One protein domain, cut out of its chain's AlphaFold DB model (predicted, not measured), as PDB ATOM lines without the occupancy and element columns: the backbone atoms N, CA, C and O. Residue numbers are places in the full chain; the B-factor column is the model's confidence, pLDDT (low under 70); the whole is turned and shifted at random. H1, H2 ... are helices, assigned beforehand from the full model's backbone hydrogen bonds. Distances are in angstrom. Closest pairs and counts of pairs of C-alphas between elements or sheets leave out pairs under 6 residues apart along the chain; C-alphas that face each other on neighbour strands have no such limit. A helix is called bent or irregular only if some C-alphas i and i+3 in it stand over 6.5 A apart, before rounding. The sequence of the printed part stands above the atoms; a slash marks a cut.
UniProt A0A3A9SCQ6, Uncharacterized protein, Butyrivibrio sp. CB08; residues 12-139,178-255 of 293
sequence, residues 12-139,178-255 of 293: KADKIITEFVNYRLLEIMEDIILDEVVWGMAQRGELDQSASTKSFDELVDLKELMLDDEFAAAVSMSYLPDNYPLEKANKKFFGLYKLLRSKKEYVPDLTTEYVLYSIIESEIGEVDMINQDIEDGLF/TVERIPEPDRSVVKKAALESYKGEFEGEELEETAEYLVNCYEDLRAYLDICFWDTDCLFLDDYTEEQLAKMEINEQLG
ATOM      1  N   LYS A  12     317.089 369.457 161.642       96.12
ATOM      2  CA  LYS A  12     317.456 368.294 162.450       96.12
ATOM      3  C   LYS A  12     316.347 367.247 162.426       96.12
ATOM      4  O   LYS A  12     316.655 366.068 162.270       96.12
ATOM      5  N   ALA A  13     315.093 367.659 162.598       95.75
ATOM      6  CA  ALA A  13     313.952 366.750 162.542       95.75
ATOM      7  C   ALA A  13     313.769 366.159 161.139       95.75
ATOM      8  O   ALA A  13     313.627 364.949 161.013       95.75
ATOM      9  N   ASP A  14     313.867 366.981 160.093       94.50
ATOM     10  CA  ASP A  14     313.745 366.543 158.701       94.50
ATOM     11  C   ASP A  14     314.805 365.495 158.351       94.50
ATOM     12  O   ASP A  14     314.519 364.530 157.642       94.50
ATOM     13  N   LYS A  15     316.026 365.652 158.877       95.12
ATOM     14  CA  LYS A  15     317.086 364.659 158.709       95.12
ATOM     15  C   LYS A  15     316.738 363.333 159.390       95.12
ATOM     16  O   LYS A  15     316.888 362.296 158.758       95.12
ATOM     17  N   ILE A  16     316.276 363.374 160.643       96.50
ATOM     18  CA  ILE A  16     315.856 362.177 161.391       96.50
ATOM     19  C   ILE A  16     314.750 361.444 160.632       96.50
ATOM     20  O   ILE A  16     314.859 360.245 160.406       96.50
ATOM     21  N   ILE A  17     313.719 362.172 160.203       95.75
ATOM     22  CA  ILE A  17     312.593 361.613 159.450       95.75
ATOM     23  C   ILE A  17     313.083 360.980 158.151       95.75
ATOM     24  O   ILE A  17     312.725 359.852 157.845       95.75
ATOM     25  N   THR A  18     313.918 361.693 157.390       94.56
ATOM     26  CA  THR A  18     314.432 361.187 156.113       94.56
ATOM     27  C   THR A  18     315.260 359.922 156.315       94.56
ATOM     28  O   THR A  18     315.099 358.974 155.557       94.56
ATOM     29  N   GLU A  19     316.128 359.885 157.330       95.44
ATOM     30  CA  GLU A  19     316.925 358.698 157.657       95.44
ATOM     31  C   GLU A  19     316.032 357.527 158.091       95.44
ATOM     32  O   GLU A  19     316.234 356.421 157.599       95.44
ATOM     33  N   PHE A  20     315.021 357.777 158.928       96.56
ATOM     34  CA  PHE A  20     314.072 356.767 159.401       96.56
ATOM     35  C   PHE A  20     313.228 356.178 158.263       96.56
ATOM     36  O   PHE A  20     313.274 354.977 158.014       96.56
ATOM     37  N   VAL A  21     312.524 357.028 157.508       96.12
ATOM     38  CA  VAL A  21     311.673 356.607 156.383       96.12
ATOM     39  C   VAL A  21     312.483 355.826 155.353       96.12
ATOM     40  O   VAL A  21     312.056 354.781 154.870       96.12
ATOM     41  N   ASN A  22     313.681 356.309 155.031       95.81
ATOM     42  CA  ASN A  22     314.534 355.681 154.037       95.81
ATOM     43  C   ASN A  22     315.153 354.361 154.517       95.81
ATOM     44  O   ASN A  22     315.406 353.495 153.687       95.81
ATOM     45  N   TYR A  23     315.442 354.227 155.814       95.94
ATOM     46  CA  TYR A  23     315.888 352.967 156.409       95.94
ATOM     47  C   TYR A  23     314.788 351.912 156.311       95.94
ATOM     48  O   TYR A  23     315.021 350.846 155.760       95.94
ATOM     49  N   ARG A  24     313.568 352.269 156.710       96.31
ATOM     50  CA  ARG A  24     312.425 351.360 156.671       96.31
ATOM     51  C   ARG A  24     312.067 350.899 155.257       96.31
ATOM     52  O   ARG A  24     311.876 349.719 155.008       96.31
ATOM     53  N   LEU A  25     312.047 351.823 154.292       97.25
ATOM     54  CA  LEU A  25     311.854 351.478 152.876       97.25
ATOM     55  C   LEU A  25     312.975 350.586 152.325       97.25
ATOM     56  O   LEU A  25     312.757 349.840 151.374       97.25
ATOM     57  N   LEU A  26     314.190 350.714 152.865       96.06
ATOM     58  CA  LEU A  26     315.307 349.865 152.477       96.06
ATOM     59  C   LEU A  26     315.142 348.453 153.042       96.06
ATOM     60  O   LEU A  26     315.388 347.522 152.289       96.06
ATOM     61  N   GLU A  27     314.716 348.305 154.297       95.56
ATOM     62  CA  GLU A  27     314.414 346.995 154.894       95.56
ATOM     63  C   GLU A  27     313.329 346.266 154.100       95.56
ATOM     64  O   GLU A  27     313.600 345.178 153.613       95.56
ATOM     65  N   ILE A  28     312.201 346.924 153.804       95.94
ATOM     66  CA  ILE A  28     311.131 346.350 152.960       95.94
ATOM     67  C   ILE A  28     311.687 345.875 151.606       95.94
ATOM     68  O   ILE A  28     311.394 344.781 151.133       95.94
ATOM     69  N   MET A  29     312.540 346.680 150.963       95.44
ATOM     70  CA  MET A  29     313.188 346.266 149.714       95.44
ATOM     71  C   MET A  29     314.112 345.053 149.895       95.44
ATOM     72  O   MET A  29     314.203 344.234 148.983       95.44
ATOM     73  N   GLU A  30     314.848 344.965 151.003       94.88
ATOM     74  CA  GLU A  30     315.734 343.832 151.301       94.88
ATOM     75  C   GLU A  30     314.936 342.561 151.588       94.88
ATOM     76  O   GLU A  30     315.308 341.513 151.063       94.88
ATOM     77  N   ASP A  31     313.819 342.666 152.302       92.88
ATOM     78  CA  ASP A  31     312.916 341.551 152.589       92.88
ATOM     79  C   ASP A  31     312.287 341.011 151.299       92.88
ATOM     80  O   ASP A  31     312.435 339.828 150.998       92.88
ATOM     81  N   ILE A  32     311.760 341.883 150.430       93.62
ATOM     82  CA  ILE A  32     311.241 341.488 149.106       93.62
ATOM     83  C   ILE A  32     312.312 340.774 148.265       93.62
ATOM     84  O   ILE A  32     312.051 339.755 147.623       93.62
ATOM     85  N   ILE A  33     313.539 341.311 148.224       94.19
ATOM     86  CA  ILE A  33     314.640 340.683 147.477       94.19
ATOM     87  C   ILE A  33     314.965 339.310 148.070       94.19
ATOM     88  O   ILE A  33     315.218 338.359 147.324       94.19
ATOM     89  N   LEU A  34     315.011 339.218 149.398       91.81
ATOM     90  CA  LEU A  34     315.337 337.995 150.109       91.81
ATOM     91  C   LEU A  34     314.276 336.921 149.871       91.81
ATOM     92  O   LEU A  34     314.647 335.785 149.577       91.81
ATOM     93  N   ASP A  35     312.998 337.276 149.916       89.75
ATOM     94  CA  ASP A  35     311.883 336.360 149.690       89.75
ATOM     95  C   ASP A  35     311.919 335.750 148.293       89.75
ATOM     96  O   ASP A  35     311.851 334.527 148.152       89.75
ATOM     97  N   GLU A  36     312.150 336.558 147.258       90.38
ATOM     98  CA  GLU A  36     312.295 336.056 145.885       90.38
ATOM     99  C   GLU A  36     313.504 335.114 145.739       90.38
ATOM    100  O   GLU A  36     313.430 334.063 145.089       90.38
ATOM    101  N   VAL A  37     314.626 335.438 146.391       89.31
ATOM    102  CA  VAL A  37     315.828 334.587 146.392       89.31
ATOM    103  C   VAL A  37     315.566 333.266 147.109       89.31
ATOM    104  O   VAL A  37     315.880 332.196 146.573       89.31
ATOM    105  N   VAL A  38     314.985 333.318 148.308       88.00
ATOM    106  CA  VAL A  38     314.679 332.151 149.143       88.00
ATOM    107  C   VAL A  38     313.651 331.259 148.454       88.00
ATOM    108  O   VAL A  38     313.832 330.038 148.408       88.00
ATOM    109  N   TRP A  39     312.623 331.844 147.844       86.19
ATOM    110  CA  TRP A  39     311.631 331.126 147.055       86.19
ATOM    111  C   TRP A  39     312.263 330.421 145.853       86.19
ATOM    112  O   TRP A  39     312.045 329.221 145.647       86.19
ATOM    113  N   GLY A  40     313.129 331.109 145.103       85.44
ATOM    114  CA  GLY A  40     313.889 330.507 144.008       85.44
ATOM    115  C   GLY A  40     314.773 329.343 144.475       85.44
ATOM    116  O   GLY A  40     314.802 328.280 143.847       85.44
ATOM    117  N   MET A  41     315.456 329.493 145.617       84.31
ATOM    118  CA  MET A  41     316.239 328.413 146.232       84.31
ATOM    119  C   MET A  41     315.357 327.220 146.622       84.31
ATOM    120  O   MET A  41     315.736 326.069 146.385       84.31
ATOM    121  N   ALA A  42     314.172 327.467 147.185       86.06
ATOM    122  CA  ALA A  42     313.220 326.423 147.549       86.06
ATOM    123  C   ALA A  42     312.750 325.634 146.317       86.06
ATOM    124  O   ALA A  42     312.769 324.400 146.333       86.06
ATOM    125  N   GLN A  43     312.423 326.314 145.212       85.06
ATOM    126  CA  GLN A  43     312.023 325.667 143.957       85.06
ATOM    127  C   GLN A  43     313.122 324.778 143.362       85.06
ATOM    128  O   GLN A  43     312.831 323.723 142.789       85.06
ATOM    129  N   ARG A  44     314.390 325.171 143.521       86.19
ATOM    130  CA  ARG A  44     315.553 324.385 143.078       86.19
ATOM    131  C   ARG A  44     315.943 323.267 144.050       86.19
ATOM    132  O   ARG A  44     316.765 322.420 143.700       86.19
ATOM    133  N   GLY A  45     315.340 323.220 145.241       83.69
ATOM    134  CA  GLY A  45     315.693 322.272 146.301       83.69
ATOM    135  C   GLY A  45     317.046 322.573 146.954       83.69
ATOM    136  O   GLY A  45     317.717 321.658 147.428       83.69
ATOM    137  N   GLU A  46     317.461 323.840 146.933       83.44
ATOM    138  CA  GLU A  46     318.730 324.350 147.474       83.44
ATOM    139  C   GLU A  46     318.568 324.948 148.880       83.44
ATOM    140  O   GLU A  46     319.561 325.285 149.525       83.44
ATOM    141  N   LEU A  47     317.327 325.076 149.360       80.31
ATOM    142  CA  LEU A  47     317.032 325.567 150.699       80.31
ATOM    143  C   LEU A  47     317.299 324.466 151.736       80.31
ATOM    144  O   LEU A  47     316.637 323.426 151.750       80.31
ATOM    145  N   ASP A  48     318.275 324.698 152.611       78.38
ATOM    146  CA  ASP A  48     318.585 323.836 153.748       78.38
ATOM    147  C   ASP A  48     318.627 324.633 155.062       78.38
ATOM    148  O   ASP A  48     318.604 325.864 155.067       78.38
ATOM    149  N   GLN A  49     318.704 323.937 156.203       75.50
ATOM    150  CA  GLN A  49     318.738 324.580 157.525       75.50
ATOM    151  C   GLN A  49     319.899 325.576 157.686       75.50
ATOM    152  O   GLN A  49     319.794 326.493 158.496       75.50
ATOM    153  N   SER A  50     320.989 325.441 156.920       76.62
ATOM    154  CA  SER A  50     322.119 326.374 156.993       76.62
ATOM    155  C   SER A  50     321.829 327.720 156.326       76.62
ATOM    156  O   SER A  50     322.525 328.693 156.614       76.62
ATOM    157  N   ALA A  51     320.806 327.805 155.466       74.50
ATOM    158  CA  ALA A  51     320.367 329.061 154.864       74.50
ATOM    159  C   ALA A  51     319.745 330.012 155.899       74.50
ATOM    160  O   ALA A  51     319.987 331.210 155.822       74.50
ATOM    161  N   SER A  52     319.057 329.477 156.915       72.75
ATOM    162  CA  SER A  52     318.392 330.269 157.968       72.75
ATOM    163  C   SER A  52     319.334 331.136 158.815       72.75
ATOM    164  O   SER A  52     318.895 332.067 159.475       72.75
ATOM    165  N   THR A  53     320.637 330.839 158.812       79.19
ATOM    166  CA  THR A  53     321.642 331.568 159.604       79.19
ATOM    167  C   THR A  53     322.499 332.526 158.784       79.19
ATOM    168  O   THR A  53     323.434 333.118 159.325       79.19
ATOM    169  N   LYS A  54     322.261 332.623 157.473       82.88
ATOM    170  CA  LYS A  54     323.038 333.485 156.581       82.88
ATOM    171  C   LYS A  54     322.459 334.895 156.573       82.88
ATOM    172  O   LYS A  54     321.250 335.078 156.630       82.88
ATOM    173  N   SER A  55     323.338 335.883 156.485       86.56
ATOM    174  CA  SER A  55     322.953 337.280 156.281       86.56
ATOM    175  C   SER A  55     322.468 337.540 154.849       86.56
ATOM    176  O   SER A  55     322.762 336.764 153.938       86.56
ATOM    177  N   PHE A  56     321.783 338.669 154.640       87.12
ATOM    178  CA  PHE A  56     321.384 339.153 153.314       87.12
ATOM    179  C   PHE A  56     322.556 339.128 152.318       87.12
ATOM    180  O   PHE A  56     322.474 338.481 151.279       87.12
ATOM    181  N   ASP A  57     323.701 339.719 152.680       87.94
ATOM    182  CA  ASP A  57     324.901 339.770 151.829       87.94
ATOM    183  C   ASP A  57     325.510 338.382 151.520       87.94
ATOM    184  O   ASP A  57     326.298 338.237 150.584       87.94
ATOM    185  N   GLU A  58     325.192 337.354 152.315       86.50
ATOM    186  CA  GLU A  58     325.624 335.970 152.080       86.50
ATOM    187  C   GLU A  58     324.661 335.180 151.186       86.50
ATOM    188  O   GLU A  58     325.077 334.188 150.581       86.50
ATOM    189  N   LEU A  59     323.391 335.585 151.129       85.56
ATOM    190  CA  LEU A  59     322.345 334.944 150.327       85.56
ATOM    191  C   LEU A  59     322.140 335.626 148.975       85.56
ATOM    192  O   LEU A  59     321.801 334.959 148.000       85.56
ATOM    193  N   VAL A  60     322.375 336.933 148.906       89.50
ATOM    194  CA  VAL A  60     321.984 337.776 147.779       89.50
ATOM    195  C   VAL A  60     323.220 338.264 147.023       89.50
ATOM    196  O   VAL A  60     323.943 339.151 147.476       89.50
ATOM    197  N   ASP A  61     323.441 337.742 145.810       91.19
ATOM    198  CA  ASP A  61     324.364 338.357 144.848       91.19
ATOM    199  C   ASP A  61     323.588 339.266 143.888       91.19
ATOM    200  O   ASP A  61     323.060 338.837 142.861       91.19
ATOM    201  N   LEU A  62     323.561 340.565 144.202       89.50
ATOM    202  CA  LEU A  62     322.885 341.571 143.379       89.50
ATOM    203  C   LEU A  62     323.379 341.590 141.923       89.50
ATOM    204  O   LEU A  62     322.619 341.944 141.028       89.50
ATOM    205  N   LYS A  63     324.642 341.237 141.644       89.94
ATOM    206  CA  LYS A  63     325.156 341.228 140.261       89.94
ATOM    207  C   LYS A  63     324.621 340.050 139.467       89.94
ATOM    208  O   LYS A  63     324.447 340.183 138.257       89.94
ATOM    209  N   GLU A  64     324.409 338.923 140.135       90.94
ATOM    210  CA  GLU A  64     323.766 337.756 139.546       90.94
ATOM    211  C   GLU A  64     322.281 338.037 139.315       90.94
ATOM    212  O   GLU A  64     321.832 337.942 138.174       90.94
ATOM    213  N   LEU A  65     321.570 338.532 140.336       90.94
ATOM    214  CA  LEU A  65     320.147 338.882 140.240       90.94
ATOM    215  C   LEU A  65     319.855 339.927 139.169       90.94
ATOM    216  O   LEU A  65     318.851 339.845 138.473       90.94
ATOM    217  N   MET A  66     320.754 340.891 138.967       89.62
ATOM    218  CA  MET A  66     320.630 341.876 137.891       89.62
ATOM    219  C   MET A  66     320.496 341.249 136.496       89.62
ATOM    220  O   MET A  66     319.917 341.879 135.608       89.62
ATOM    221  N   LEU A  67     321.034 340.046 136.294       91.81
ATOM    222  CA  LEU A  67     321.008 339.300 135.034       91.81
ATOM    223  C   LEU A  67     320.028 338.118 135.059       91.81
ATOM    224  O   LEU A  67     319.976 337.372 134.082       91.81
ATOM    225  N   ASP A  68     319.303 337.933 136.158       92.81
ATOM    226  CA  ASP A  68     318.371 336.831 136.344       92.81
ATOM    227  C   ASP A  68     317.021 337.158 135.683       92.81
ATOM    228  O   ASP A  68     316.344 338.126 136.047       92.81
ATOM    229  N   ASP A  69     316.653 336.349 134.685       93.50
ATOM    230  CA  ASP A  69     315.402 336.473 133.931       93.50
ATOM    231  C   ASP A  69     314.175 336.054 134.769       93.50
ATOM    232  O   ASP A  69     313.079 336.569 134.536       93.50
ATOM    233  N   GLU A  70     314.328 335.129 135.726       92.19
ATOM    234  CA  GLU A  70     313.245 334.695 136.623       92.19
ATOM    235  C   GLU A  70     312.934 335.797 137.634       92.19
ATOM    236  O   GLU A  70     311.775 336.195 137.765       92.19
ATOM    237  N   PHE A  71     313.971 336.369 138.252       93.81
ATOM    238  CA  PHE A  71     313.824 337.532 139.129       93.81
ATOM    239  C   PHE A  71     313.220 338.724 138.373       93.81
ATOM    240  O   PHE A  71     312.287 339.356 138.864       93.81
ATOM    241  N   ALA A  72     313.673 338.985 137.138       94.56
ATOM    242  CA  ALA A  72     313.102 340.035 136.290       94.56
ATOM    243  C   ALA A  72     311.609 339.843 136.052       94.56
ATOM    244  O   ALA A  72     310.857 340.816 136.086       94.56
ATOM    245  N   ALA A  73     311.175 338.609 135.803       94.25
ATOM    246  CA  ALA A  73     309.769 338.304 135.591       94.25
ATOM    247  C   ALA A  73     308.945 338.509 136.867       94.25
ATOM    248  O   ALA A  73     307.862 339.087 136.781       94.25
ATOM    249  N   ALA A  74     309.465 338.090 138.024       92.69
ATOM    250  CA  ALA A  74     308.813 338.283 139.317       92.69
ATOM    251  C   ALA A  74     308.633 339.775 139.630       92.69
ATOM    252  O   ALA A  74     307.504 340.251 139.757       92.69
ATOM    253  N   VAL A  75     309.720 340.556 139.621       94.12
ATOM    254  CA  VAL A  75     309.630 341.990 139.942       94.12
ATOM    255  C   VAL A  75     308.869 342.788 138.888       94.12
ATOM    256  O   VAL A  75     308.229 343.783 139.217       94.12
ATOM    257  N   SER A  76     308.905 342.361 137.620       94.44
ATOM    258  CA  SER A  76     308.116 342.993 136.561       94.44
ATOM    259  C   SER A  76     306.620 342.796 136.745       94.44
ATOM    260  O   SER A  76     305.864 343.655 136.312       94.44
ATOM    261  N   MET A  77     306.199 341.667 137.314       93.12
ATOM    262  CA  MET A  77     304.788 341.352 137.512       93.12
ATOM    263  C   MET A  77     304.215 342.049 138.747       93.12
ATOM    264  O   MET A  77     303.046 342.419 138.735       93.12
ATOM    265  N   SER A  78     305.023 342.210 139.796       93.19
ATOM    266  CA  SER A  78     304.547 342.706 141.093       93.19
ATOM    267  C   SER A  78     304.814 344.196 141.323       93.19
ATOM    268  O   SER A  78     304.033 344.853 142.004       93.19
ATOM    269  N   TYR A  79     305.904 344.746 140.772       95.88
ATOM    270  CA  TYR A  79     306.423 346.058 141.197       95.88
ATOM    271  C   TYR A  79     306.665 347.055 140.063       95.88
ATOM    272  O   TYR A  79     307.225 348.128 140.286       95.88
ATOM    273  N   LEU A  80     306.306 346.710 138.830       94.94
ATOM    274  CA  LEU A  80     306.502 347.568 137.663       94.94
ATOM    275  C   LEU A  80     305.205 347.693 136.867       94.94
ATOM    276  O   LEU A  80     304.338 346.831 136.992       94.94
ATOM    277  N   PRO A  81     305.074 348.747 136.040       93.56
ATOM    278  CA  PRO A  81     303.887 348.908 135.217       93.56
ATOM    279  C   PRO A  81     303.675 347.721 134.274       93.56
ATOM    280  O   PRO A  81     304.642 347.188 133.723       93.56
ATOM    281  N   ASP A  82     302.418 347.383 133.987       89.69
ATOM    282  CA  ASP A  82     302.022 346.236 133.145       89.69
ATOM    283  C   ASP A  82     302.715 346.209 131.767       89.69
ATOM    284  O   ASP A  82     302.937 345.161 131.152       89.69
ATOM    285  N   ASN A  83     303.033 347.389 131.239       84.56
ATOM    286  CA  ASN A  83     303.644 347.581 129.926       84.56
ATOM    287  C   ASN A  83     305.175 347.769 129.979       84.56
ATOM    288  O   ASN A  83     305.798 348.028 128.938       84.56
ATOM    289  N   TYR A  84     305.785 347.655 131.160       90.75
ATOM    290  CA  TYR A  84     307.196 347.945 131.356       90.75
ATOM    291  C   TYR A  84     308.087 346.863 130.715       90.75
ATOM    292  O   TYR A  84     307.809 345.668 130.831       90.75
ATOM    293  N   PRO A  85     309.175 347.230 130.006       91.62
ATOM    294  CA  PRO A  85     310.013 346.240 129.334       91.62
ATOM    295  C   PRO A  85     310.749 345.333 130.323       91.62
ATOM    296  O   PRO A  85     311.566 345.809 131.118       91.62
ATOM    297  N   LEU A  86     310.530 344.020 130.201       93.25
ATOM    298  CA  LEU A  86     311.139 342.996 131.053       93.25
ATOM    299  C   LEU A  86     312.670 343.110 131.102       93.25
ATOM    300  O   LEU A  86     313.271 343.028 132.168       93.25
ATOM    301  N   GLU A  87     313.321 343.404 129.971       92.19
ATOM    302  CA  GLU A  87     314.781 343.539 129.897       92.19
ATOM    303  C   GLU A  87     315.347 344.731 130.692       92.19
ATOM    304  O   GLU A  87     316.564 344.880 130.824       92.19
ATOM    305  N   LYS A  88     314.477 345.614 131.195       92.38
ATOM    306  CA  LYS A  88     314.825 346.754 132.049       92.38
ATOM    307  C   LYS A  88     314.313 346.603 133.481       92.38
ATOM    308  O   LYS A  88     314.589 347.499 134.281       92.38
ATOM    309  N   ALA A  89     313.582 345.532 133.795       93.81
ATOM    310  CA  ALA A  89     312.875 345.366 135.061       93.81
ATOM    311  C   ALA A  89     313.835 345.413 136.256       93.81
ATOM    312  O   ALA A  89     313.781 346.356 137.045       93.81
ATOM    313  N   ASN A  90     314.817 344.505 136.288       94.12
ATOM    314  CA  ASN A  90     315.855 344.459 137.328       94.12
ATOM    315  C   ASN A  90     316.534 345.813 137.504       94.12
ATOM    316  O   ASN A  90     316.633 346.340 138.608       94.12
ATOM    317  N   LYS A  91     316.955 346.423 136.390       92.06
ATOM    318  CA  LYS A  91     317.631 347.722 136.408       92.06
ATOM    319  C   LYS A  91     316.782 348.782 137.109       92.06
ATOM    320  O   LYS A  91     317.313 349.579 137.878       92.06
ATOM    321  N   LYS A  92     315.482 348.822 136.842       93.19
ATOM    322  CA  LYS A  92     314.605 349.827 137.435       93.19
ATOM    323  C   LYS A  92     314.299 349.525 138.900       93.19
ATOM    324  O   LYS A  92     314.461 350.426 139.718       93.19
ATOM    325  N   PHE A  93     313.982 348.274 139.223       95.50
ATOM    326  CA  PHE A  93     313.727 347.814 140.589       95.50
ATOM    327  C   PHE A  93     314.931 348.074 141.513       95.50
ATOM    328  O   PHE A  93     314.846 348.827 142.482       95.50
ATOM    329  N   PHE A  94     316.119 347.592 141.137       94.69
ATOM    330  CA  PHE A  94     317.355 347.852 141.883       94.69
ATOM    331  C   PHE A  94     317.815 349.318 141.813       94.69
ATOM    332  O   PHE A  94     318.638 349.758 142.620       94.69
ATOM    333  N   GLY A  95     317.273 350.102 140.879       91.44
ATOM    334  CA  GLY A  95     317.448 351.550 140.849       91.44
ATOM    335  C   GLY A  95     316.880 352.222 142.101       91.44
ATOM    336  O   GLY A  95     317.549 353.090 142.668       91.44
ATOM    337  N   LEU A  96     315.712 351.773 142.579       94.62
ATOM    338  CA  LEU A  96     315.143 352.221 143.854       94.62
ATOM    339  C   LEU A  96     316.030 351.796 145.029       94.62
ATOM    340  O   LEU A  96     316.432 352.645 145.822       94.62
ATOM    341  N   TYR A  97     316.432 350.523 145.084       94.69
ATOM    342  CA  TYR A  97     317.328 350.003 146.126       94.69
ATOM    343  C   TYR A  97     318.613 350.843 146.256       94.69
ATOM    344  O   TYR A  97     319.003 351.295 147.337       94.69
ATOM    345  N   LYS A  98     319.256 351.151 145.123       91.38
ATOM    346  CA  LYS A  98     320.454 351.999 145.078       91.38
ATOM    347  C   LYS A  98     320.170 353.442 145.502       91.38
ATOM    348  O   LYS A  98     321.004 354.053 146.181       91.38
ATOM    349  N   LEU A  99     319.024 353.999 145.107       92.62
ATOM    350  CA  LEU A  99     318.595 355.332 145.528       92.62
ATOM    351  C   LEU A  99     318.461 355.387 147.048       92.62
ATOM    352  O   LEU A  99     319.047 356.286 147.660       92.62
ATOM    353  N   LEU A 100     317.769 354.421 147.655       94.19
ATOM    354  CA  LEU A 100     317.577 354.337 149.103       94.19
ATOM    355  C   LEU A 100     318.930 354.250 149.821       94.19
ATOM    356  O   LEU A 100     319.204 355.054 150.711       94.19
ATOM    357  N   ARG A 101     319.869 353.426 149.347       91.69
ATOM    358  CA  ARG A 101     321.224 353.322 149.934       91.69
ATOM    359  C   ARG A 101     322.124 354.545 149.744       91.69
ATOM    360  O   ARG A 101     323.178 354.647 150.379       91.69
ATOM    361  N   SER A 102     321.774 355.473 148.855       89.44
ATOM    362  CA  SER A 102     322.635 356.622 148.574       89.44
ATOM    363  C   SER A 102     322.728 357.576 149.767       89.44
ATOM    364  O   SER A 102     321.735 357.855 150.418       89.44
ATOM    365  N   LYS A 103     323.884 358.200 150.005       87.62
ATOM    366  CA  LYS A 103     324.022 359.260 151.031       87.62
ATOM    367  C   LYS A 103     323.439 360.611 150.614       87.62
ATOM    368  O   LYS A 103     323.345 361.516 151.437       87.62
ATOM    369  N   LYS A 104     323.149 360.789 149.327       87.19
ATOM    370  CA  LYS A 104     322.549 362.016 148.793       87.19
ATOM    371  C   LYS A 104     321.049 361.814 148.631       87.19
ATOM    372  O   LYS A 104     320.598 360.694 148.399       87.19
ATOM    373  N   GLU A 105     320.307 362.903 148.764       84.25
ATOM    374  CA  GLU A 105     318.867 362.930 148.530       84.25
ATOM    375  C   GLU A 105     318.573 363.078 147.035       84.25
ATOM    376  O   GLU A 105     319.218 363.880 146.350       84.25
ATOM    377  N   TYR A 106     317.605 362.309 146.541       85.56
ATOM    378  CA  TYR A 106     317.145 362.364 145.156       85.56
ATOM    379  C   TYR A 106     315.625 362.329 145.088       85.56
ATOM    380  O   TYR A 106     314.979 361.600 145.838       85.56
ATOM    381  N   VAL A 107     315.074 363.090 144.146       85.88
ATOM    382  CA  VAL A 107     313.684 362.928 143.721       85.88
ATOM    383  C   VAL A 107     313.652 361.818 142.663       85.88
ATOM    384  O   VAL A 107     314.312 362.011 141.631       85.88
ATOM    385  N   PRO A 108     312.952 360.697 142.904       86.19
ATOM    386  CA  PRO A 108     312.811 359.605 141.939       86.19
ATOM    387  C   PRO A 108     312.153 360.058 140.622       86.19
ATOM    388  O   PRO A 108     311.532 361.121 140.552       86.19
ATOM    389  N   ASP A 109     312.362 359.284 139.552       86.00
ATOM    390  CA  ASP A 109     311.576 359.404 138.315       86.00
ATOM    391  C   ASP A 109     310.223 358.685 138.454       86.00
ATOM    392  O   ASP A 109     310.041 357.933 139.408       86.00
ATOM    393  N   LEU A 110     309.289 358.908 137.522       87.38
ATOM    394  CA  LEU A 110     307.919 358.380 137.621       87.38
ATOM    395  C   LEU A 110     307.889 356.854 137.736       87.38
ATOM    396  O   LEU A 110     307.163 356.321 138.571       87.38
ATOM    397  N   THR A 111     308.690 356.133 136.946       89.94
ATOM    398  CA  THR A 111     308.751 354.672 137.089       89.94
ATOM    399  C   THR A 111     309.353 354.263 138.440       89.94
ATOM    400  O   THR A 111     308.921 353.283 139.031       89.94
ATOM    401  N   THR A 112     310.351 354.976 138.970       91.81
ATOM    402  CA  THR A 112     310.891 354.684 140.309       91.81
ATOM    403  C   THR A 112     309.894 355.031 141.420       91.81
ATOM    404  O   THR A 112     309.843 354.300 142.406       91.81
ATOM    405  N   GLU A 113     309.084 356.083 141.271       91.56
ATOM    406  CA  GLU A 113     307.938 356.346 142.154       91.56
ATOM    407  C   GLU A 113     306.910 355.219 142.061       91.56
ATOM    408  O   GLU A 113     306.417 354.784 143.089       91.56
ATOM    409  N   TYR A 114     306.647 354.667 140.875       94.00
ATOM    410  CA  TYR A 114     305.772 353.502 140.745       94.00
ATOM    411  C   TYR A 114     306.293 352.301 141.535       94.00
ATOM    412  O   TYR A 114     305.555 351.737 142.331       94.00
ATOM    413  N   VAL A 115     307.578 351.955 141.382       95.81
ATOM    414  CA  VAL A 115     308.186 350.864 142.165       95.81
ATOM    415  C   VAL A 115     308.045 351.143 143.663       95.81
ATOM    416  O   VAL A 115     307.671 350.251 144.414       95.81
ATOM    417  N   LEU A 116     308.307 352.381 144.099       96.12
ATOM    418  CA  LEU A 116     308.158 352.781 145.499       96.12
ATOM    419  C   LEU A 116     306.712 352.618 145.994       96.12
ATOM    420  O   LEU A 116     306.502 352.148 147.106       96.12
ATOM    421  N   TYR A 117     305.728 352.992 145.179       95.88
ATOM    422  CA  TYR A 117     304.314 352.783 145.478       95.88
ATOM    423  C   TYR A 117     303.987 351.296 145.611       95.88
ATOM    424  O   TYR A 117     303.427 350.889 146.625       95.88
ATOM    425  N   SER A 118     304.395 350.480 144.639       96.12
ATOM    426  CA  SER A 118     304.089 349.051 144.630       96.12
ATOM    427  C   SER A 118     304.666 348.311 145.834       96.12
ATOM    428  O   SER A 118     303.974 347.467 146.387       96.12
ATOM    429  N   ILE A 119     305.893 348.624 146.274       96.88
ATOM    430  CA  ILE A 119     306.461 347.964 147.463       96.88
ATOM    431  C   ILE A 119     305.739 348.374 148.753       96.88
ATOM    432  O   ILE A 119     305.546 347.541 149.628       96.88
ATOM    433  N   ILE A 120     305.307 349.638 148.863       96.62
ATOM    434  CA  ILE A 120     304.565 350.132 150.032       96.62
ATOM    435  C   ILE A 120     303.193 349.455 150.091       96.62
ATOM    436  O   ILE A 120     302.797 348.968 151.145       96.62
ATOM    437  N   GLU A 121     302.479 349.402 148.967       95.25
ATOM    438  CA  GLU A 121     301.175 348.738 148.874       95.25
ATOM    439  C   GLU A 121     301.269 347.231 149.114       95.25
ATOM    440  O   GLU A 121     300.392 346.676 149.771       95.25
ATOM    441  N   SER A 122     302.319 346.573 148.609       94.06
ATOM    442  CA  SER A 122     302.540 345.140 148.836       94.06
ATOM    443  C   SER A 122     302.677 344.844 150.325       94.06
ATOM    444  O   SER A 122     301.927 344.030 150.852       94.06
ATOM    445  N   GLU A 123     303.548 345.578 151.015       94.62
ATOM    446  CA  GLU A 123     303.788 345.420 152.453       94.62
ATOM    447  C   GLU A 123     302.523 345.701 153.286       94.62
ATOM    448  O   GLU A 123     302.163 344.950 154.188       94.62
ATOM    449  N   ILE A 124     301.788 346.770 152.954       94.94
ATOM    450  CA  ILE A 124     300.495 347.075 153.586       94.94
ATOM    451  C   ILE A 124     299.506 345.921 153.377       94.94
ATOM    452  O   ILE A 124     298.810 345.529 154.315       94.94
ATOM    453  N   GLY A 125     299.440 345.393 152.153       92.25
ATOM    454  CA  GLY A 125     298.559 344.295 151.781       92.25
ATOM    455  C   GLY A 125     298.901 342.988 152.489       92.25
ATOM    456  O   GLY A 125     297.990 342.265 152.885       92.25
ATOM    457  N   GLU A 126     300.182 342.691 152.694       89.69
ATOM    458  CA  GLU A 126     300.633 341.523 153.457       89.69
ATOM    459  C   GLU A 126     300.195 341.599 154.917       89.69
ATOM    460  O   GLU A 126     299.586 340.652 155.417       89.69
ATOM    461  N   VAL A 127     300.389 342.749 155.568       89.50
ATOM    462  CA  VAL A 127     299.897 342.980 156.935       89.50
ATOM    463  C   VAL A 127     298.377 342.805 157.012       89.50
ATOM    464  O   VAL A 127     297.884 342.126 157.912       89.50
ATOM    465  N   ASP A 128     297.630 343.363 156.056       89.62
ATOM    466  CA  ASP A 128     296.166 343.233 156.015       89.62
ATOM    467  C   ASP A 128     295.702 341.790 155.824       89.62
ATOM    468  O   ASP A 128     294.745 341.361 156.470       89.62
ATOM    469  N   MET A 129     296.375 341.031 154.957       87.88
ATOM    470  CA  MET A 129     296.065 339.618 154.751       87.88
ATOM    471  C   MET A 129     296.321 338.803 156.017       87.88
ATOM    472  O   MET A 129     295.455 338.024 156.406       87.88
ATOM    473  N   ILE A 130     297.461 338.999 156.687       85.81
ATOM    474  CA  ILE A 130     297.777 338.244 157.905       85.81
ATOM    475  C   ILE A 130     296.795 338.598 159.026       85.81
ATOM    476  O   ILE A 130     296.291 337.700 159.695       85.81
ATOM    477  N   ASN A 131     296.462 339.878 159.202       85.50
ATOM    478  CA  ASN A 131     295.462 340.295 160.185       85.50
ATOM    479  C   ASN A 131     294.087 339.698 159.890       85.50
ATOM    480  O   ASN A 131     293.410 339.242 160.809       85.50
ATOM    481  N   GLN A 132     293.685 339.643 158.616       84.25
ATOM    482  CA  GLN A 132     292.451 338.966 158.237       84.25
ATOM    483  C   GLN A 132     292.515 337.463 158.557       84.25
ATOM    484  O   GLN A 132     291.542 336.914 159.065       84.25
ATOM    485  N   ASP A 133     293.645 336.801 158.302       81.75
ATOM    486  CA  ASP A 133     293.817 335.377 158.599       81.75
ATOM    487  C   ASP A 133     293.777 335.088 160.113       81.75
ATOM    488  O   ASP A 133     293.206 334.074 160.533       81.75
ATOM    489  N   ILE A 134     294.329 335.989 160.937       79.69
ATOM    490  CA  ILE A 134     294.211 335.960 162.404       79.69
ATOM    491  C   ILE A 134     292.740 336.125 162.815       79.69
ATOM    492  O   ILE A 134     292.212 335.293 163.550       79.69
ATOM    493  N   GLU A 135     292.036 337.138 162.295       79.50
ATOM    494  CA  GLU A 135     290.613 337.371 162.598       79.50
ATOM    495  C   GLU A 135     289.700 336.208 162.164       79.50
ATOM    496  O   GLU A 135     288.713 335.898 162.842       79.50
ATOM    497  N   ASP A 136     290.015 335.559 161.041       80.31
ATOM    498  CA  ASP A 136     289.270 334.421 160.494       80.31
ATOM    499  C   ASP A 136     289.568 333.097 161.243       80.31
ATOM    500  O   ASP A 136     288.943 332.070 160.944       80.31
ATOM    501  N   GLY A 137     290.472 333.105 162.234       66.88
ATOM    502  CA  GLY A 137     290.834 331.941 163.052       66.88
ATOM    503  C   GLY A 137     291.547 330.848 162.251       66.88
ATOM    504  O   GLY A 137     291.432 329.656 162.557       66.88
ATOM    505  N   LEU A 138     292.250 331.216 161.171       60.59
ATOM    506  CA  LEU A 138     293.001 330.261 160.345       60.59
ATOM    507  C   LEU A 138     294.162 329.623 161.120       60.59
ATOM    508  O   LEU A 138     294.520 328.477 160.839       60.59
ATOM    509  N   PHE A 139     294.692 330.327 162.120       56.28
ATOM    510  CA  PHE A 139     295.762 329.846 162.992       56.28
ATOM    511  C   PHE A 139     295.259 329.059 164.219       56.28
ATOM    512  O   PHE A 139     296.030 328.283 164.777       56.28
ATOM    513  N   THR A 178     301.352 348.276 160.710       92.38
ATOM    514  CA  THR A 178     302.213 349.089 159.838       92.38
ATOM    515  C   THR A 178     302.872 350.249 160.569       92.38
ATOM    516  O   THR A 178     303.472 351.113 159.926       92.38
ATOM    517  N   VAL A 179     302.771 350.309 161.896       94.31
ATOM    518  CA  VAL A 179     303.383 351.359 162.703       94.31
ATOM    519  C   VAL A 179     304.714 350.878 163.258       94.31
ATOM    520  O   VAL A 179     304.765 350.038 164.149       94.31
ATOM    521  N   GLU A 180     305.794 351.507 162.811       94.31
ATOM    522  CA  GLU A 180     307.111 351.366 163.415       94.31
ATOM    523  C   GLU A 180     307.503 352.687 164.078       94.31
ATOM    524  O   GLU A 180     307.462 353.753 163.465       94.31
ATOM    525  N   ARG A 181     307.856 352.642 165.364       94.75
ATOM    526  CA  ARG A 181     308.138 353.860 166.132       94.75
ATOM    527  C   ARG A 181     309.541 354.378 165.850       94.75
ATOM    528  O   ARG A 181     310.519 353.643 165.955       94.75
ATOM    529  N   ILE A 182     309.652 355.691 165.649       95.31
ATOM    530  CA  ILE A 182     310.949 356.364 165.657       95.31
ATOM    531  C   ILE A 182     311.569 356.143 167.051       95.31
ATOM    532  O   ILE A 182     310.902 356.390 168.064       95.31
ATOM    533  N   PRO A 183     312.844 355.728 167.155       95.12
ATOM    534  CA  PRO A 183     313.477 355.512 168.450       95.12
ATOM    535  C   PRO A 183     313.481 356.771 169.331       95.12
ATOM    536  O   PRO A 183     313.833 357.874 168.898       95.12
ATOM    537  N   GLU A 184     313.170 356.619 170.618       91.81
ATOM    538  CA  GLU A 184     313.471 357.650 171.619       91.81
ATOM    539  C   GLU A 184     314.994 357.658 171.832       91.81
ATOM    540  O   GLU A 184     315.543 356.631 172.237       91.81
ATOM    541  N   PRO A 185     315.741 358.743 171.536       95.31
ATOM    542  CA  PRO A 185     315.428 360.160 171.769       95.31
ATOM    543  C   PRO A 185     315.108 361.001 170.521       95.31
ATOM    544  O   PRO A 185     314.887 362.213 170.638       95.31
ATOM    545  N   ASP A 186     315.144 360.408 169.334       96.69
ATOM    546  CA  ASP A 186     314.982 361.118 168.067       96.69
ATOM    547  C   ASP A 186     313.519 361.495 167.826       96.69
ATOM    548  O   ASP A 186     313.233 362.632 167.438       96.69
ATOM    549  N   ARG A 187     312.581 360.627 168.219       96.50
ATOM    550  CA  ARG A 187     311.139 360.917 168.215       96.50
ATOM    551  C   ARG A 187     310.794 362.198 168.979       96.50
ATOM    552  O   ARG A 187     310.085 363.066 168.471       96.50
ATOM    553  N   SER A 188     311.383 362.386 170.161       96.19
ATOM    554  CA  SER A 188     311.249 363.612 170.957       96.19
ATOM    555  C   SER A 188     311.752 364.876 170.235       96.19
ATOM    556  O   SER A 188     311.201 365.966 170.427       96.19
ATOM    557  N   VAL A 189     312.801 364.770 169.407       97.12
ATOM    558  CA  VAL A 189     313.298 365.889 168.583       97.12
ATOM    559  C   VAL A 189     312.283 366.237 167.500       97.12
ATOM    560  O   VAL A 189     311.960 367.414 167.339       97.12
ATOM    561  N   VAL A 190     311.761 365.222 166.810       95.62
ATOM    562  CA  VAL A 190     310.767 365.386 165.743       95.62
ATOM    563  C   VAL A 190     309.484 366.006 166.287       95.62
ATOM    564  O   VAL A 190     309.043 367.040 165.784       95.62
ATOM    565  N   LYS A 191     308.940 365.469 167.386       96.06
ATOM    566  CA  LYS A 191     307.734 366.011 168.026       96.06
ATOM    567  C   LYS A 191     307.903 367.478 168.418       96.06
ATOM    568  O   LYS A 191     307.019 368.299 168.193       96.06
ATOM    569  N   LYS A 192     309.059 367.845 168.978       96.44
ATOM    570  CA  LYS A 192     309.337 369.238 169.347       96.44
ATOM    571  C   LYS A 192     309.387 370.167 168.130       96.44
ATOM    572  O   LYS A 192     308.945 371.310 168.237       96.44
ATOM    573  N   ALA A 193     309.937 369.706 167.011       96.06
ATOM    574  CA  ALA A 193     309.943 370.473 165.770       96.06
ATOM    575  C   ALA A 193     308.523 370.660 165.220       96.06
ATOM    576  O   ALA A 193     308.160 371.780 164.864       96.06
ATOM    577  N   ALA A 194     307.702 369.606 165.244       93.50
ATOM    578  CA  ALA A 194     306.292 369.674 164.865       93.50
ATOM    579  C   ALA A 194     305.531 370.719 165.703       93.50
ATOM    580  O   ALA A 194     304.891 371.612 165.150       93.50
ATOM    581  N   LEU A 195     305.689 370.684 167.033       94.81
ATOM    582  CA  LEU A 195     305.077 371.657 167.948       94.81
ATOM    583  C   LEU A 195     305.458 373.110 167.628       94.81
ATOM    584  O   LEU A 195     304.627 374.002 167.772       94.81
ATOM    585  N   GLU A 196     306.706 373.382 167.236       94.19
ATOM    586  CA  GLU A 196     307.128 374.749 166.903       94.19
ATOM    587  C   GLU A 196     306.665 375.177 165.503       94.19
ATOM    588  O   GLU A 196     306.335 376.347 165.327       94.19
ATOM    589  N   SER A 197     306.596 374.252 164.537       91.00
ATOM    590  CA  SER A 197     306.159 374.536 163.159       91.00
ATOM    591  C   SER A 197     304.695 374.988 163.100       91.00
ATOM    592  O   SER A 197     304.368 375.971 162.440       91.00
ATOM    593  N   TYR A 198     303.831 374.349 163.891       88.62
ATOM    594  CA  TYR A 198     302.389 374.629 163.936       88.62
ATOM    595  C   TYR A 198     301.972 375.655 164.999       88.62
ATOM    596  O   TYR A 198     300.789 375.950 165.208       88.62
ATOM    597  N   LYS A 199     302.950 376.234 165.692       87.88
ATOM    598  CA  LYS A 199     302.710 377.196 166.758       87.88
ATOM    599  C   LYS A 199     302.122 378.490 166.207       87.88
ATOM    600  O   LYS A 199     302.761 379.218 165.452       87.88
ATOM    601  N   GLY A 200     300.923 378.824 166.674       86.56
ATOM    602  CA  GLY A 200     300.182 380.011 166.241       86.56
ATOM    603  C   GLY A 200     299.109 379.716 165.194       86.56
ATOM    604  O   GLY A 200     298.241 380.564 164.993       86.56
ATOM    605  N   GLU A 201     299.132 378.527 164.589       89.69
ATOM    606  CA  GLU A 201     297.973 377.961 163.887       89.69
ATOM    607  C   GLU A 201     297.079 377.201 164.871       89.69
ATOM    608  O   GLU A 201     295.863 377.386 164.859       89.69
ATOM    609  N   PHE A 202     297.700 376.457 165.792       90.88
ATOM    610  CA  PHE A 202     297.036 375.729 166.870       90.88
ATOM    611  C   PHE A 202     297.607 376.112 168.245       90.88
ATOM    612  O   PHE A 202     298.731 376.617 168.361       90.88
ATOM    613  N   GLU A 203     296.835 375.869 169.309       89.69
ATOM    614  CA  GLU A 203     297.237 376.132 170.697       89.69
ATOM    615  C   GLU A 203     296.726 375.043 171.658       89.69
ATOM    616  O   GLU A 203     295.676 374.443 171.451       89.69
ATOM    617  N   GLY A 204     297.441 374.829 172.768       92.38
ATOM    618  CA  GLY A 204     297.005 373.917 173.829       92.38
ATOM    619  C   GLY A 204     296.995 372.448 173.395       92.38
ATOM    620  O   GLY A 204     297.965 371.972 172.818       92.38
ATOM    621  N   GLU A 205     295.914 371.737 173.717       93.56
ATOM    622  CA  GLU A 205     295.734 370.306 173.421       93.56
ATOM    623  C   GLU A 205     295.710 370.022 171.913       93.56
ATOM    624  O   GLU A 205     296.357 369.088 171.463       93.56
ATOM    625  N   GLU A 206     295.088 370.900 171.119       93.06
ATOM    626  CA  GLU A 206     295.012 370.768 169.656       93.06
ATOM    627  C   GLU A 206     296.402 370.791 168.995       93.06
ATOM    628  O   GLU A 206     296.666 370.055 168.045       93.06
ATOM    629  N   LEU A 207     297.329 371.596 169.528       93.19
ATOM    630  CA  LEU A 207     298.712 371.638 169.050       93.19
ATOM    631  C   LEU A 207     299.469 370.340 169.379       93.19
ATOM    632  O   LEU A 207     300.232 369.850 168.549       93.19
ATOM    633  N   GLU A 208     299.260 369.786 170.576       94.50
ATOM    634  CA  GLU A 208     299.874 368.518 170.993       94.50
ATOM    635  C   GLU A 208     299.344 367.337 170.170       94.50
ATOM    636  O   GLU A 208     300.138 366.513 169.720       94.50
ATOM    637  N   GLU A 209     298.033 367.282 169.923       93.31
ATOM    638  CA  GLU A 209     297.403 366.272 169.066       93.31
ATOM    639  C   GLU A 209     297.898 366.370 167.621       93.31
ATOM    640  O   GLU A 209     298.250 365.355 167.026       93.31
ATOM    641  N   THR A 210     298.002 367.583 167.072       91.75
ATOM    642  CA  THR A 210     298.519 367.806 165.711       91.75
ATOM    643  C   THR A 210     299.975 367.361 165.583       91.75
ATOM    644  O   THR A 210     300.346 366.709 164.608       91.75
ATOM    645  N   ALA A 211     300.812 367.681 166.572       93.31
ATOM    646  CA  ALA A 211     302.206 367.254 166.575       93.31
ATOM    647  C   ALA A 211     302.344 365.731 166.712       93.31
ATOM    648  O   ALA A 211     303.199 365.143 166.052       93.31
ATOM    649  N   GLU A 212     301.515 365.091 167.540       94.56
ATOM    650  CA  GLU A 212     301.493 363.632 167.672       94.56
ATOM    651  C   GLU A 212     301.019 362.959 166.382       94.56
ATOM    652  O   GLU A 212     301.650 362.011 165.924       94.56
ATOM    653  N   TYR A 213     299.957 363.480 165.763       92.75
ATOM    654  CA  TYR A 213     299.460 363.007 164.475       92.75
ATOM    655  C   TYR A 213     300.550 363.065 163.402       92.75
ATOM    656  O   TYR A 213     300.794 362.070 162.730       92.75
ATOM    657  N   LEU A 214     301.269 364.187 163.300       91.81
ATOM    658  CA  LEU A 214     302.349 364.336 162.327       91.81
ATOM    659  C   LEU A 214     303.479 363.319 162.543       91.81
ATOM    660  O   LEU A 214     303.986 362.763 161.576       91.81
ATOM    661  N   VAL A 215     303.878 363.073 163.795       94.44
ATOM    662  CA  VAL A 215     304.885 362.044 164.109       94.44
ATOM    663  C   VAL A 215     304.371 360.663 163.710       94.44
ATOM    664  O   VAL A 215     305.101 359.924 163.058       94.44
ATOM    665  N   ASN A 216     303.111 360.346 164.024       94.19
ATOM    666  CA  ASN A 216     302.501 359.070 163.654       94.19
ATOM    667  C   ASN A 216     302.463 358.870 162.127       94.19
ATOM    668  O   ASN A 216     302.670 357.753 161.674       94.19
ATOM    669  N   CYS A 217     302.280 359.925 161.324       93.94
ATOM    670  CA  CYS A 217     302.360 359.821 159.859       93.94
ATOM    671  C   CYS A 217     303.745 359.391 159.349       93.94
ATOM    672  O   CYS A 217     303.841 358.804 158.280       93.94
ATOM    673  N   TYR A 218     304.824 359.685 160.077       94.75
ATOM    674  CA  TYR A 218     306.159 359.195 159.716       94.75
ATOM    675  C   TYR A 218     306.432 357.782 160.237       94.75
ATOM    676  O   TYR A 218     307.367 357.150 159.768       94.75
ATOM    677  N   GLU A 219     305.645 357.306 161.200       95.75
ATOM    678  CA  GLU A 219     305.771 355.986 161.826       95.75
ATOM    679  C   GLU A 219     304.877 354.938 161.141       95.75
ATOM    680  O   GLU A 219     305.184 353.750 161.163       95.75
ATOM    681  N   ASP A 220     303.791 355.355 160.491       96.12
ATOM    682  CA  ASP A 220     302.841 354.471 159.813       96.12
ATOM    683  C   ASP A 220     303.129 354.355 158.309       96.12
ATOM    684  O   ASP A 220     303.112 355.352 157.583       96.12
ATOM    685  N   LEU A 221     303.334 353.128 157.821       95.62
ATOM    686  CA  LEU A 221     303.584 352.860 156.401       95.62
ATOM    687  C   LEU A 221     302.417 353.311 155.520       95.62
ATOM    688  O   LEU A 221     302.638 353.789 154.412       95.62
ATOM    689  N   ARG A 222     301.178 353.246 156.022       94.81
ATOM    690  CA  ARG A 222     299.994 353.716 155.280       94.81
ATOM    691  C   ARG A 222     300.080 355.192 154.931       94.81
ATOM    692  O   ARG A 222     299.654 355.605 153.856       94.81
ATOM    693  N   ALA A 223     300.675 355.990 155.811       94.69
ATOM    694  CA  ALA A 223     300.862 357.410 155.567       94.69
ATOM    695  C   ALA A 223     301.984 357.695 154.551       94.69
ATOM    696  O   ALA A 223     302.046 358.807 154.025       94.69
ATOM    697  N   TYR A 224     302.836 356.717 154.205       94.81
ATOM    698  CA  TYR A 224     303.916 356.909 153.225       94.81
ATOM    699  C   TYR A 224     303.379 357.239 151.833       94.81
ATOM    700  O   TYR A 224     304.019 358.004 151.109       94.81
ATOM    701  N   LEU A 225     302.177 356.763 151.503       91.12
ATOM    702  CA  LEU A 225     301.449 357.116 150.280       91.12
ATOM    703  C   LEU A 225     301.215 358.630 150.146       91.12
ATOM    704  O   LEU A 225     301.207 359.156 149.036       91.12
ATOM    705  N   ASP A 226     301.116 359.348 151.267       86.69
ATOM    706  CA  ASP A 226     300.919 360.799 151.294       86.69
ATOM    707  C   ASP A 226     302.227 361.590 151.491       86.69
ATOM    708  O   ASP A 226     302.302 362.772 151.141       86.69
ATOM    709  N   ILE A 227     303.274 360.987 152.073       89.19
ATOM    710  CA  ILE A 227     304.499 361.720 152.455       89.19
ATOM    711  C   ILE A 227     305.719 361.449 151.572       89.19
ATOM    712  O   ILE A 227     306.642 362.265 151.589       89.19
ATOM    713  N   CYS A 228     305.747 360.352 150.811       91.00
ATOM    714  CA  CYS A 228     306.913 359.948 150.016       91.00
ATOM    715  C   CYS A 228     306.873 360.418 148.552       91.00
ATOM    716  O   CYS A 228     307.923 360.449 147.908       91.00
ATOM    717  N   PHE A 229     305.706 360.815 148.037       88.06
ATOM    718  CA  PHE A 229     305.472 361.021 146.604       88.06
ATOM    719  C   PHE A 229     305.406 362.496 146.226       88.06
ATOM    720  O   PHE A 229     304.655 363.273 146.821       88.06
ATOM    721  N   TRP A 230     306.199 362.895 145.229       76.88
ATOM    722  CA  TRP A 230     306.125 364.249 144.668       76.88
ATOM    723  C   TRP A 230     304.996 364.377 143.654       76.88
ATOM    724  O   TRP A 230     304.427 365.461 143.511       76.88
ATOM    725  N   ASP A 231     304.720 363.284 142.954       72.25
ATOM    726  CA  ASP A 231     303.710 363.176 141.922       72.25
ATOM    727  C   ASP A 231     302.991 361.827 142.068       72.25
ATOM    728  O   ASP A 231     303.618 360.796 142.309       72.25
ATOM    729  N   THR A 232     301.666 361.836 141.956       74.88
ATOM    730  CA  THR A 232     300.856 360.608 141.941       74.88
ATOM    731  C   THR A 232     300.567 360.138 140.516       74.88
ATOM    732  O   THR A 232     299.903 359.119 140.326       74.88
ATOM    733  N   ASP A 233     301.109 360.827 139.503       79.75
ATOM    734  CA  ASP A 233     301.002 360.452 138.095       79.75
ATOM    735  C   ASP A 233     301.589 359.065 137.811       79.75
ATOM    736  O   ASP A 233     301.169 358.402 136.860       79.75
ATOM    737  N   CYS A 234     302.525 358.596 138.644       84.12
ATOM    738  CA  CYS A 234     303.090 357.256 138.530       84.12
ATOM    739  C   CYS A 234     301.991 356.181 138.483       84.12
ATOM    740  O   CYS A 234     302.089 355.265 137.673       84.12
ATOM    741  N   LEU A 235     300.887 356.351 139.222       86.38
ATOM    742  CA  LEU A 235     299.762 355.408 139.287       86.38
ATOM    743  C   LEU A 235     299.047 355.185 137.946       86.38
ATOM    744  O   LEU A 235     298.278 354.241 137.804       86.38
ATOM    745  N   PHE A 236     299.282 356.044 136.955       87.81
ATOM    746  CA  PHE A 236     298.708 355.911 135.617       87.81
ATOM    747  C   PHE A 236     299.652 355.227 134.618       87.81
ATOM    748  O   PHE A 236     299.327 355.164 133.428       87.81
ATOM    749  N   LEU A 237     300.814 354.730 135.056       88.31
ATOM    750  CA  LEU A 237     301.810 354.139 134.159       88.31
ATOM    751  C   LEU A 237     301.389 352.796 133.542       88.31
ATOM    752  O   LEU A 237     301.903 352.424 132.483       88.31
ATOM    753  N   ASP A 238     300.412 352.108 134.131       89.62
ATOM    754  CA  ASP A 238     299.802 350.921 133.518       89.62
ATOM    755  C   ASP A 238     299.054 351.274 132.225       89.62
ATOM    756  O   ASP A 238     299.128 350.561 131.219       89.62
ATOM    757  N   ASP A 239     298.395 352.435 132.219       88.62
ATOM    758  CA  ASP A 239     297.571 352.910 131.108       88.62
ATOM    759  C   ASP A 239     298.349 353.774 130.100       88.62
ATOM    760  O   ASP A 239     297.998 353.824 128.912       88.62
ATOM    761  N   TYR A 240     299.396 354.474 130.550       86.69
ATOM    762  CA  TYR A 240     300.121 355.475 129.764       86.69
ATOM    763  C   TYR A 240     301.635 355.375 129.959       86.69
ATOM    764  O   TYR A 240     302.123 355.144 131.053       86.69
ATOM    765  N   THR A 241     302.417 355.650 128.914       84.00
ATOM    766  CA  THR A 241     303.874 355.803 129.075       84.00
ATOM    767  C   THR A 241     304.220 357.137 129.742       84.00
ATOM    768  O   THR A 241     303.467 358.108 129.630       84.00
ATOM    769  N   GLU A 242     305.409 357.243 130.342       81.56
ATOM    770  CA  GLU A 242     305.915 358.505 130.910       81.56
ATOM    771  C   GLU A 242     305.834 359.671 129.900       81.56
ATOM    772  O   GLU A 242     305.413 360.780 130.235       81.56
ATOM    773  N   GLU A 243     306.164 359.436 128.620       82.00
ATOM    774  CA  GLU A 243     306.094 360.489 127.595       82.00
ATOM    775  C   GLU A 243     304.671 360.841 127.155       82.00
ATOM    776  O   GLU A 243     304.487 361.835 126.435       82.00
ATOM    777  N   GLN A 244     303.690 360.000 127.479       84.62
ATOM    778  CA  GLN A 244     302.273 360.283 127.290       84.62
ATOM    779  C   GLN A 244     301.742 361.104 128.464       84.62
ATOM    780  O   GLN A 244     301.150 362.149 128.195       84.62
ATOM    781  N   LEU A 245     302.037 360.707 129.710       82.56
ATOM    782  CA  LEU A 245     301.670 361.450 130.925       82.56
ATOM    783  C   LEU A 245     302.196 362.886 130.879       82.56
ATOM    784  O   LEU A 245     301.419 363.832 130.963       82.56
ATOM    785  N   ALA A 246     303.477 363.064 130.538       75.94
ATOM    786  CA  ALA A 246     304.105 364.384 130.418       75.94
ATOM    787  C   ALA A 246     303.438 365.333 129.396       75.94
ATOM    788  O   ALA A 246     303.765 366.519 129.341       75.94
ATOM    789  N   LYS A 247     302.549 364.825 128.531       80.69
ATOM    790  CA  LYS A 247     301.818 365.597 127.513       80.69
ATOM    791  C   LYS A 247     300.326 365.720 127.807       80.69
ATOM    792  O   LYS A 247     299.611 366.296 126.983       80.69
ATOM    793  N   MET A 248     299.830 365.154 128.905       77.88
ATOM    794  CA  MET A 248     298.414 365.227 129.242       77.88
ATOM    795  C   MET A 248     298.050 366.634 129.720       77.88
ATOM    796  O   MET A 248     298.747 367.250 130.521       77.88
ATOM    797  N   GLU A 249     296.908 367.141 129.248       72.56
ATOM    798  CA  GLU A 249     296.381 368.448 129.675       72.56
ATOM    799  C   GLU A 249     296.039 368.474 131.177       72.56
ATOM    800  O   GLU A 249     295.932 369.549 131.765       72.56
ATOM    801  N   ILE A 250     295.865 367.303 131.806       67.31
ATOM    802  CA  ILE A 250     295.577 367.192 133.239       67.31
ATOM    803  C   ILE A 250     296.750 367.683 134.097       67.31
ATOM    804  O   ILE A 250     296.512 368.324 135.117       67.31
ATOM    805  N   ASN A 251     297.992 367.520 133.634       66.69
ATOM    806  CA  ASN A 251     299.190 367.972 134.344       66.69
ATOM    807  C   ASN A 251     299.202 369.508 134.447       66.69
ATOM    808  O   ASN A 251     299.454 370.068 135.514       66.69
ATOM    809  N   GLU A 252     298.791 370.211 133.382       62.81
ATOM    810  CA  GLU A 252     298.596 371.669 133.420       62.81
ATOM    811  C   GLU A 252     297.461 372.084 134.376       62.81
ATOM    812  O   GLU A 252     297.559 373.118 135.043       62.81
ATOM    813  N   GLN A 253     296.385 371.293 134.466       59.28
ATOM    814  CA  GLN A 253     295.230 371.577 135.329       59.28
ATOM    815  C   GLN A 253     295.515 371.336 136.815       59.28
ATOM    816  O   GLN A 253     295.000 372.075 137.656       59.28
ATOM    817  N   LEU A 254     296.344 370.342 137.131       57.47
ATOM    818  CA  LEU A 254     296.776 370.013 138.490       57.47
ATOM    819  C   LEU A 254     297.943 370.895 138.969       57.47
ATOM    820  O   LEU A 254     298.399 370.761 140.099       57.47
ATOM    821  N   GLY A 255     298.404 371.846 138.145       51.09
ATOM    822  CA  GLY A 255     299.524 372.729 138.487       51.09
ATOM    823  C   GLY A 255     300.879 372.018 138.485       51.09
ATOM    824  O   GLY A 255     301.866 372.582 138.961       51.09
TER     825      GLY A 255
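Overview. This is residues 12 to 139 and 178 to 255 of the 293 residues of an uncharacterized protein of Butyrivibrio sp. CB08 (UniProt A0A3A9SCQ6). Two long helices, H1 and H6, cross near their middles, with H5 packed on both close to the crossing and H4 on H5. H7 and H8 pack on each other at the beginning of H1, short H2 packs on its later half, H9 packs on H6, and a tail with H10, H11 and H12 leads away from the beginning of H6, while at its other end residues 131 to 137, of which 131 to 135 belong to H6, stick out. The printed part has 206 residues with twelve named helices, H1 to H12 in order, and no named strand: all helix. It is only just compact, close to loose, with a radius of gyration of the C-alphas of 19.8 A and spans of 61 by 49 by 41 A.

Arrangement. H1, residues 12 to 44, and H6, residues 110 to 135, are the hubs, touching four helices each. They touch at 73 degrees, only just about perpendicular, with Met 29 and Ile 119 closest, their C-alphas 7.3 A apart. H2, residues 56 to 59, touches H1, the closest C-alphas being those of Leu 34 and Phe 56, 6.9 A. H5, residues 86 to 101, touches H1 at a steep tilt of 40 degrees, opposite ways (C-alphas of Asn 22 and Leu 100, 6.0 A), and touches H6 about perpendicular at 82 degrees (Leu 96 and Thr 112, 6.1 A). H4, residues 69 to 78, touches H5 about perpendicular at 73 degrees (Ala 72 and Asn 90, 5.3 A). H7, residues 186 to 197, touches H1 (Ala 13 and Val 190, 4.7 A) and H8, residues 205 to 219 (Ala 194 and Ala 211, 5.0 A), each at a steep tilt of 48 degrees, opposite ways. H9, residues 221 to 227, touches H6 at a shallow tilt of 29 degrees, opposite ways (Ile 124 and Arg 222, 6.9 A), and H8 only at the corner. Helix packing is mostly crossed, few pairs being at a shallow tilt. Every O i to N i+4 pair is within hydrogen-bond range in H1, H4, H6, H7 and H12, residues 249 to 253; H5 has 10 of 12, H8 10 of 11, and H9 1 of 3 beside 3 of 4 O i to N i+3 pairs.

Along the chain. H1 runs 48.0 A from C-alpha 12 at (317.456, 368.294, 162.450). H3, residues 62 to 65, is close but not clearly touching to H5, which is irregular, with C-alphas 87 and 90 7.6 A apart. H6 runs 36.9 A, H5 23.8 A and H8 21.0 A. H10, residues 233 to 236, touches H6 (C-alphas of Leu 110 and Cys 234, 5.0 A); H11, residues 242 to 245, is close but not clearly touching to it. H12 ends at C-alpha 253, (295.230, 371.577, 135.329).

Size, cuts and confidence. The C-alphas of Gly 45 and Gly 200, the two farthest apart, are 63.0 A apart. Residues 140 to 177 are not printed, and C-alphas 139 and 178 are 20.5 A apart across the cut. The link from H1 to H2 is long. Mean pLDDT of the printed part is 89.0; residues 137 to 139 and 250 to 255 are under 70.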